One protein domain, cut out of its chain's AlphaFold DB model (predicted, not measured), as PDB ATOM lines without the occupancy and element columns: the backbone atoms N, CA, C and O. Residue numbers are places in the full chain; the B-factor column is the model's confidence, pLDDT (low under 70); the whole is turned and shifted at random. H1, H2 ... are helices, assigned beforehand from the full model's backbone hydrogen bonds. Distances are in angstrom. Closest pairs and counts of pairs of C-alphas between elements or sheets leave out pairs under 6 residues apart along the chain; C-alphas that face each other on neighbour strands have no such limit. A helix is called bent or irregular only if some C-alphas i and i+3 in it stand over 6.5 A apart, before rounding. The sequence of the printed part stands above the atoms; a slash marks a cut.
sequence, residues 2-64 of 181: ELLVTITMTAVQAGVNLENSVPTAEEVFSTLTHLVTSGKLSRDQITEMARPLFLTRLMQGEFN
ATOM      1  N   GLU A   2     282.032 302.225 367.915       81.88
ATOM      2  CA  GLU A   2     282.336 302.775 366.573       81.88
ATOM      3  C   GLU A   2     283.264 301.895 365.723       81.88
ATOM      4  O   GLU A   2     283.017 301.726 364.534       81.88
ATOM      5  N   LEU A   3     284.281 301.271 366.333       86.00
ATOM      6  CA  LEU A   3     285.188 300.362 365.623       86.00
ATOM      7  C   LEU A   3     284.443 299.166 365.002       86.00
ATOM      8  O   LEU A   3     284.612 298.894 363.818       86.00
ATOM      9  N   LEU A   4     283.575 298.503 365.774       86.62
ATOM     10  CA  LEU A   4     282.758 297.380 365.296       86.62
ATOM     11  C   LEU A   4     281.810 297.805 364.173       86.62
ATOM     12  O   LEU A   4     281.694 297.111 363.174       86.62
ATOM     13  N   VAL A   5     281.181 298.975 364.291       90.06
ATOM     14  CA  VAL A   5     280.311 299.534 363.243       90.06
ATOM     15  C   VAL A   5     281.073 299.704 361.926       90.06
ATOM     16  O   VAL A   5     280.555 299.332 360.874       90.06
ATOM     17  N   THR A   6     282.300 300.229 361.974       91.44
ATOM     18  CA  THR A   6     283.147 300.379 360.783       91.44
ATOM     19  C   THR A   6     283.555 299.025 360.210       91.44
ATOM     20  O   THR A   6     283.393 298.815 359.013       91.44
ATOM     21  N   ILE A   7     284.015 298.091 361.050       91.56
ATOM     22  CA  ILE A   7     284.425 296.745 360.616       91.56
ATOM     23  C   ILE A   7     283.260 296.022 359.933       91.56
ATOM     24  O   ILE A   7     283.431 295.494 358.837       91.56
ATOM     25  N   THR A   8     282.070 296.046 360.529       91.56
ATOM     26  CA  THR A   8     280.880 295.408 359.959       91.56
ATOM     27  C   THR A   8     280.485 296.040 358.636       91.56
ATOM     28  O   THR A   8     280.218 295.322 357.679       91.56
ATOM     29  N   MET A   9     280.500 297.372 358.536       92.06
ATOM     30  CA  MET A   9     280.238 298.056 357.268       92.06
ATOM     31  C   MET A   9     281.241 297.652 356.184       92.06
ATOM     32  O   MET A   9     280.834 297.358 355.063       92.06
ATOM     33  N   THR A  10     282.533 297.591 356.514       92.19
ATOM     34  CA  THR A  10     283.573 297.152 355.577       92.19
ATOM     35  C   THR A  10     283.386 295.689 355.174       92.19
ATOM     36  O   THR A  10     283.493 295.374 353.992       92.19
ATOM     37  N   ALA A  11     283.051 294.803 356.114       91.75
ATOM     38  CA  ALA A  11     282.786 293.392 355.837       91.75
ATOM     39  C   ALA A  11     281.581 293.214 354.898       91.75
ATOM     40  O   ALA A  11     281.674 292.500 353.901       91.75
ATOM     41  N   VAL A  12     280.484 293.931 355.163       90.38
ATOM     42  CA  VAL A  12     279.280 293.948 354.317       90.38
ATOM     43  C   VAL A  12     279.602 294.457 352.911       90.38
ATOM     44  O   VAL A  12     279.226 293.832 351.924       90.38
ATOM     45  N   GLN A  13     280.346 295.560 352.797       90.12
ATOM     46  CA  GLN A  13     280.764 296.117 351.504       90.12
ATOM     47  C   GLN A  13     281.713 295.191 350.734       90.12
ATOM     48  O   GLN A  13     281.678 295.167 349.507       90.12
ATOM     49  N   ALA A  14     282.533 294.413 351.441       92.19
ATOM     50  CA  ALA A  14     283.400 293.395 350.857       92.19
ATOM     51  C   ALA A  14     282.648 292.111 350.450       92.19
ATOM     52  O   ALA A  14     283.254 291.214 349.869       92.19
ATOM     53  N   GLY A  15     281.343 292.008 350.738       90.38
ATOM     54  CA  GLY A  15     280.521 290.844 350.401       90.38
ATOM     55  C   GLY A  15     280.636 289.683 351.391       90.38
ATOM     56  O   GLY A  15     280.237 288.566 351.063       90.38
ATOM     57  N   VAL A  16     281.165 289.917 352.597       91.50
ATOM     58  CA  VAL A  16     281.190 288.902 353.657       91.50
ATOM     59  C   VAL A  16     279.760 288.663 354.132       91.50
ATOM     60  O   VAL A  16     279.089 289.571 354.615       91.50
ATOM     61  N   ASN A  17     279.295 287.426 353.996       90.44
ATOM     62  CA  ASN A  17     277.913 287.024 354.262       90.44
ATOM     63  C   ASN A  17     277.771 285.973 355.373       90.44
ATOM     64  O   ASN A  17     276.653 285.603 355.733       90.44
ATOM     65  N   LEU A  18     278.892 285.493 355.913       90.00
ATOM     66  CA  LEU A  18     278.946 284.544 357.013       90.00
ATOM     67  C   LEU A  18     280.075 284.941 357.960       90.00
ATOM     68  O   LEU A  18     281.219 285.104 357.539       90.00
ATOM     69  N   GLU A  19     279.752 285.064 359.241       88.12
ATOM     70  CA  GLU A  19     280.744 285.222 360.296       88.12
ATOM     71  C   GLU A  19     281.102 283.845 360.857       88.12
ATOM     72  O   GLU A  19     280.233 283.100 361.312       88.12
ATOM     73  N   ASN A  20     282.388 283.496 360.823       85.81
ATOM     74  CA  ASN A  20     282.891 282.323 361.528       85.81
ATOM     75  C   ASN A  20     283.222 282.715 362.972       85.81
ATOM     76  O   ASN A  20     284.371 283.025 363.291       85.81
ATOM     77  N   SER A  21     282.196 282.763 363.819       75.19
ATOM     78  CA  SER A  21     282.349 283.144 365.220       75.19
ATOM     79  C   SER A  21     283.146 282.079 365.972       75.19
ATOM     80  O   SER A  21     282.695 280.947 366.157       75.19
ATOM     81  N   VAL A  22     284.344 282.446 366.423       79.31
ATOM     82  CA  VAL A  22     285.126 281.654 367.379       79.31
ATOM     83  C   VAL A  22     284.917 282.225 368.785       79.31
ATOM     84  O   VAL A  22     284.786 283.440 368.912       79.31
ATOM     85  N   PRO A  23     284.925 281.409 369.860       73.88
ATOM     86  CA  PRO A  23     284.582 281.869 371.215       73.88
ATOM     87  C   PRO A  23     285.432 283.029 371.758       73.88
ATOM     88  O   PRO A  23     285.062 283.664 372.739       73.88
ATOM     89  N   THR A  24     286.600 283.267 371.165       72.75
ATOM     90  CA  THR A  24     287.561 284.297 371.565       72.75
ATOM     91  C   THR A  24     287.464 285.584 370.744       72.75
ATOM     92  O   THR A  24     288.179 286.536 371.053       72.75
ATOM     93  N   ALA A  25     286.643 285.617 369.692       76.94
ATOM     94  CA  ALA A  25     286.477 286.779 368.826       76.94
ATOM     95  C   ALA A  25     285.218 287.569 369.202       76.94
ATOM     96  O   ALA A  25     284.211 286.994 369.609       76.94
ATOM     97  N   GLU A  26     285.277 288.895 369.054       79.62
ATOM     98  CA  GLU A  26     284.084 289.737 369.159       79.62
ATOM     99  C   GLU A  26     283.119 289.422 368.012       79.62
ATOM    100  O   GLU A  26     283.540 289.313 366.862       79.62
ATOM    101  N   GLU A  27     281.826 289.314 368.327       83.50
ATOM    102  CA  GLU A  27     280.768 289.039 367.352       83.50
ATOM    103  C   GLU A  27     280.529 290.269 366.465       83.50
ATOM    104  O   GLU A  27     279.786 291.189 366.822       83.50
ATOM    105  N   VAL A  28     281.162 290.309 365.296       86.75
ATOM    106  CA  VAL A  28     281.143 291.450 364.374       86.75
ATOM    107  C   VAL A  28     279.719 291.700 363.863       86.75
ATOM    108  O   VAL A  28     279.204 292.824 363.932       86.75
ATOM    109  N   PHE A  29     279.017 290.652 363.427       90.94
ATOM    110  CA  PHE A  29     277.682 290.771 362.840       90.94
ATOM    111  C   PHE A  29     276.572 291.026 363.865       90.94
ATOM    112  O   PHE A  29     275.467 291.405 363.466       90.94
ATOM    113  N   SER A  30     276.862 290.972 365.171       88.44
ATOM    114  CA  SER A  30     275.929 291.431 366.217       88.44
ATOM    115  C   SER A  30     275.497 292.898 366.011       88.44
ATOM    116  O   SER A  30     274.384 293.297 366.362       88.44
ATOM    117  N   THR A  31     276.342 293.703 365.354       91.38
ATOM    118  CA  THR A  31     276.080 295.121 365.059       91.38
ATOM    119  C   THR A  31     275.189 295.377 363.839       91.38
ATOM    120  O   THR A  31     274.750 296.516 363.646       91.38
ATOM    121  N   LEU A  32     274.853 294.356 363.037       92.44
ATOM    122  CA  LEU A  32     274.009 294.517 361.843       92.44
ATOM    123  C   LEU A  32     272.633 295.095 362.181       92.44
ATOM    124  O   LEU A  32     272.156 295.989 361.485       92.44
ATOM    125  N   THR A  33     272.021 294.655 363.284       91.75
ATOM    126  CA  THR A  33     270.719 295.173 363.732       91.75
ATOM    127  C   THR A  33     270.773 296.683 363.956       91.75
ATOM    128  O   THR A  33     269.897 297.406 363.488       91.75
ATOM    129  N   HIS A  34     271.831 297.179 364.604       91.31
ATOM    130  CA  HIS A  34     272.031 298.611 364.830       91.31
ATOM    131  C   HIS A  34     272.286 299.381 363.521       91.31
ATOM    132  O   HIS A  34     271.799 300.497 363.339       91.31
ATOM    133  N   LEU A  35     273.036 298.803 362.580       92.62
ATOM    134  CA  LEU A  35     273.275 299.413 361.268       92.62
ATOM    135  C   LEU A  35     271.988 299.554 360.446       92.62
ATOM    136  O   LEU A  35     271.799 300.570 359.779       92.62
ATOM    137  N   VAL A  36     271.084 298.578 360.545       94.62
ATOM    138  CA  VAL A  36     269.769 298.634 359.896       94.62
ATOM    139  C   VAL A  36     268.861 299.661 360.572       94.62
ATOM    140  O   VAL A  36     268.273 300.496 359.888       94.62
ATOM    141  N   THR A  37     268.765 299.665 361.907       94.50
ATOM    142  CA  THR A  37     267.897 300.620 362.625       94.50
ATOM    143  C   THR A  37     268.376 302.066 362.508       94.50
ATOM    144  O   THR A  37     267.553 302.976 362.494       94.50
ATOM    145  N   SER A  38     269.686 302.287 362.372       94.25
ATOM    146  CA  SER A  38     270.272 303.612 362.115       94.25
ATOM    147  C   SER A  38     270.214 304.051 360.645       94.25
ATOM    148  O   SER A  38     270.686 305.139 360.323       94.25
ATOM    149  N   GLY A  39     269.659 303.228 359.746       94.06
ATOM    150  CA  GLY A  39     269.530 303.537 358.319       94.06
ATOM    151  C   GLY A  39     270.845 303.494 357.532       94.06
ATOM    152  O   GLY A  39     270.874 303.904 356.375       94.06
ATOM    153  N   LYS A  40     271.935 302.999 358.134       93.19
ATOM    154  CA  LYS A  40     273.242 302.833 357.473       93.19
ATOM    155  C   LYS A  40     273.280 301.621 356.538       93.19
ATOM    156  O   LYS A  40     274.085 301.604 355.612       93.19
ATOM    157  N   LEU A  41     272.417 300.633 356.778       93.94
ATOM    158  CA  LEU A  41     272.163 299.495 355.894       93.94
ATOM    159  C   LEU A  41     270.663 299.345 355.651       93.94
ATOM    160  O   LEU A  41     269.853 299.535 356.558       93.94
ATOM    161  N   SER A  42     270.285 298.956 354.436       94.19
ATOM    162  CA  SER A  42     268.907 298.597 354.114       94.19
ATOM    163  C   SER A  42     268.649 297.108 354.349       94.19
ATOM    164  O   SER A  42     269.552 296.269 354.296       94.19
ATOM    165  N   ARG A  43     267.378 296.752 354.561       93.81
ATOM    166  CA  ARG A  43     266.954 295.346 354.643       93.81
ATOM    167  C   ARG A  43     267.258 294.577 353.355       93.81
ATOM    168  O   ARG A  43     267.600 293.399 353.427       93.81
ATOM    169  N   ASP A  44     267.165 295.235 352.204       94.31
ATOM    170  CA  ASP A  44     267.453 294.622 350.906       94.31
ATOM    171  C   ASP A  44     268.933 294.254 350.790       94.31
ATOM    172  O   ASP A  44     269.250 293.147 350.367       94.31
ATOM    173  N   GLN A  45     269.845 295.108 351.273       91.44
ATOM    174  CA  GLN A  45     271.277 294.793 351.320       91.44
ATOM    175  C   GLN A  45     271.557 293.559 352.189       91.44
ATOM    176  O   GLN A  45     272.297 292.670 351.773       91.44
ATOM    177  N   ILE A  46     270.925 293.460 353.365       92.19
ATOM    178  CA  ILE A  46     271.039 292.264 354.217       92.19
ATOM    179  C   ILE A  46     270.467 291.025 353.517       92.19
ATOM    180  O   ILE A  46     271.053 289.945 353.579       92.19
ATOM    181  N   THR A  47     269.334 291.180 352.833       93.25
ATOM    182  CA  THR A  47     268.667 290.086 352.117       93.25
ATOM    183  C   THR A  47     269.540 289.555 350.981       93.25
ATOM    184  O   THR A  47     269.692 288.340 350.857       93.25
ATOM    185  N   GLU A  48     270.169 290.434 350.200       92.56
ATOM    186  CA  GLU A  48     271.078 290.027 349.123       92.56
ATOM    187  C   GLU A  48     272.332 289.319 349.647       92.56
ATOM    188  O   GLU A  48     272.754 288.325 349.059       92.56
ATOM    189  N   MET A  49     272.882 289.740 350.790       91.06
ATOM    190  CA  MET A  49     273.991 289.014 351.424       91.06
ATOM    191  C   MET A  49     273.581 287.614 351.890       91.06
ATOM    192  O   MET A  49     274.332 286.654 351.716       91.06
ATOM    193  N   ALA A  50     272.393 287.480 352.480       91.75
ATOM    194  CA  ALA A  50     271.913 286.211 353.018       91.75
ATOM    195  C   ALA A  50     271.475 285.225 351.921       91.75
ATOM    196  O   ALA A  50     271.542 284.009 352.120       91.75
ATOM    197  N   ARG A  51     271.039 285.729 350.758       94.38
ATOM    198  CA  ARG A  51     270.554 284.939 349.617       94.38
ATOM    199  C   ARG A  51     271.454 283.742 349.260       94.38
ATOM    200  O   ARG A  51     270.914 282.637 349.215       94.38
ATOM    201  N   PRO A  52     272.774 283.888 349.025       94.06
ATOM    202  CA  PRO A  52     273.649 282.752 348.726       94.06
ATOM    203  C   PRO A  52     273.665 281.694 349.836       94.06
ATOM    204  O   PRO A  52     273.605 280.511 349.523       94.06
ATOM    205  N   LEU A  53     273.660 282.088 351.115       92.00
ATOM    206  CA  LEU A  53     273.639 281.141 352.233       92.00
ATOM    207  C   LEU A  53     272.346 280.316 352.231       92.00
ATOM    208  O   LEU A  53     272.394 279.090 352.282       92.00
ATOM    209  N   PHE A  54     271.188 280.970 352.123       93.88
ATOM    210  CA  PHE A  54     269.900 280.270 352.081       93.88
ATOM    211  C   PHE A  54     269.729 279.419 350.822       93.88
ATOM    212  O   PHE A  54     269.162 278.330 350.902       93.88
ATOM    213  N   LEU A  55     270.248 279.873 349.678       95.19
ATOM    214  CA  LEU A  55     270.265 279.080 348.454       95.19
ATOM    215  C   LEU A  55     271.107 277.813 348.636       95.19
ATOM    216  O   LEU A  55     270.640 276.730 348.295       95.19
ATOM    217  N   THR A  56     272.306 277.918 349.217       94.81
ATOM    218  CA  THR A  56     273.146 276.751 349.515       94.81
ATOM    219  C   THR A  56     272.435 275.775 350.447       94.81
ATOM    220  O   THR A  56     272.391 274.589 350.137       94.81
ATOM    221  N   ARG A  57     271.811 276.256 351.529       93.25
ATOM    222  CA  ARG A  57     271.029 275.414 352.453       93.25
ATOM    223  C   ARG A  57     269.873 274.694 351.760       93.25
ATOM    224  O   ARG A  57     269.661 273.502 351.970       93.25
ATOM    225  N   LEU A  58     269.155 275.398 350.882       93.38
ATOM    226  CA  LEU A  58     268.087 274.818 350.069       93.38
ATOM    227  C   LEU A  58     268.625 273.728 349.133       93.38
ATOM    228  O   LEU A  58     268.060 272.641 349.071       93.38
ATOM    229  N   MET A  59     269.737 273.991 348.440       93.31
ATOM    230  CA  MET A  59     270.380 273.026 347.541       93.31
ATOM    231  C   MET A  59     270.954 271.812 348.279       93.31
ATOM    232  O   MET A  59     270.958 270.713 347.733       93.31
ATOM    233  N   GLN A  60     271.415 271.996 349.516       91.56
ATOM    234  CA  GLN A  60     271.854 270.917 350.404       91.56
ATOM    235  C   GLN A  60     270.684 270.118 350.989       91.56
ATOM    236  O   GLN A  60     270.907 269.087 351.618       91.56
ATOM    237  N   GLY A  61     269.443 270.562 350.772       90.19
ATOM    238  CA  GLY A  61     268.258 269.889 351.276       90.19
ATOM    239  C   GLY A  61     268.017 270.090 352.770       90.19
ATOM    240  O   GLY A  61     267.293 269.294 353.354       90.19
ATOM    241  N   GLU A  62     268.560 271.145 353.390       89.81
ATOM    242  CA  GLU A  62     268.363 271.433 354.825       89.81
ATOM    243  C   GLU A  62     266.875 271.587 355.194       89.81
ATOM    244  O   GLU A  62     266.467 271.269 356.307       89.81
ATOM    245  N   PHE A  63     266.052 272.038 354.242       90.12
ATOM    246  CA  PHE A  63     264.603 272.196 354.406       90.12
ATOM    247  C   PHE A  63     263.786 271.022 353.853       90.12
ATOM    248  O   PHE A  63     262.554 271.073 353.874       90.12
ATOM    249  N   ASN A  64     264.439 269.981 353.330       89.69
ATOM    250  CA  ASN A  64     263.737 268.788 352.879       89.69
ATOM    251  C   ASN A  64     263.198 268.016 354.096       89.69
ATOM    252  O   ASN A  64     263.808 268.036 355.167       89.69
TER     253      ASN A  64
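What this domain is: This is residues 2 to 64 of the 181 residues of an uncharacterized protein of Clonorchis sinensis (UniProt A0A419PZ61). Two short helices, H1 and H2, pack across each other at nearly a right angle to make a small head, and a longer, kinked helix, H3, leads away from it as an arm whose far part, with the residues just after it, sticks out at residues 55 to 61. A long loop, residues 14 to 27, joins H1 to H2, while a tight turn joins H2 to H3. The printed part has 63 residues with three named helices, in the order H1, H2, H3, and no named strand; its class is all helix. It is only just loose, close to compact, with a radius of gyration of the C-alphas of 13.0 A, and the C-alphas span 41 by 30 by 19 A.

Where its parts are: H1 runs from Glu 2 to Gln 13, beginning at C-alpha 2 at (282.336, 302.775, 366.573), and is 16.5 A from first to last C-alpha. H2 holds residues 28 to 37, begins at C-alpha 28 at (281.143, 291.450, 364.374) and is 16.2 A long. It is irregular, but only just: C-alphas 30 and 33 are 6.9 A apart. H3, the longest helix, holds residues 43 to 59, is 23.7 A long and ends at C-alpha 59 at (270.380, 273.026, 347.541). It too is only just irregular, with C-alphas 49 and 52 at 6.8 A, and it has a kink of 41 degrees near residue 50.

How they stand to each other: H1 and H2 touch, and H1 does so with residues 4 to 8 alone. Their closest C-alphas, those of Thr 8 and Val 28, are 5.9 A apart. Their lines are about perpendicular, at 89 degrees. H2 and H3 are close but not clearly touching; their closest C-alphas, those of Val 36 and Arg 43, are 6.8 A apart. These two run opposite ways at a steep tilt of 48 degrees. H1 and H3 are also close but not clearly touching, with the C-alphas of Val 12 and Met 49 the closest at 7.8 A. They run the same way at a steep tilt of 58 degrees. In H1 every O i to N i+4 pair is within hydrogen-bond range; in H2 it is 3 of 6, beside 6 of 7 O i to N i+3 pairs, and in H3 11 of 13.

The domain as a whole: The two C-alphas farthest apart are those of Glu 2 and Asn 64, at 41.1 A. The link from H1 to H2 is long, with 14 residues whose C-alphas lie 5 to 19 A from the mean of the C-alphas. The link from H2 to H3 is tight, with 5 residues. Residues 55 to 61, of which 55 to 59 belong to H3, stand free. The printed part has no cut. The mean pLDDT of the printed part is 89.9, and no printed residue is under 70.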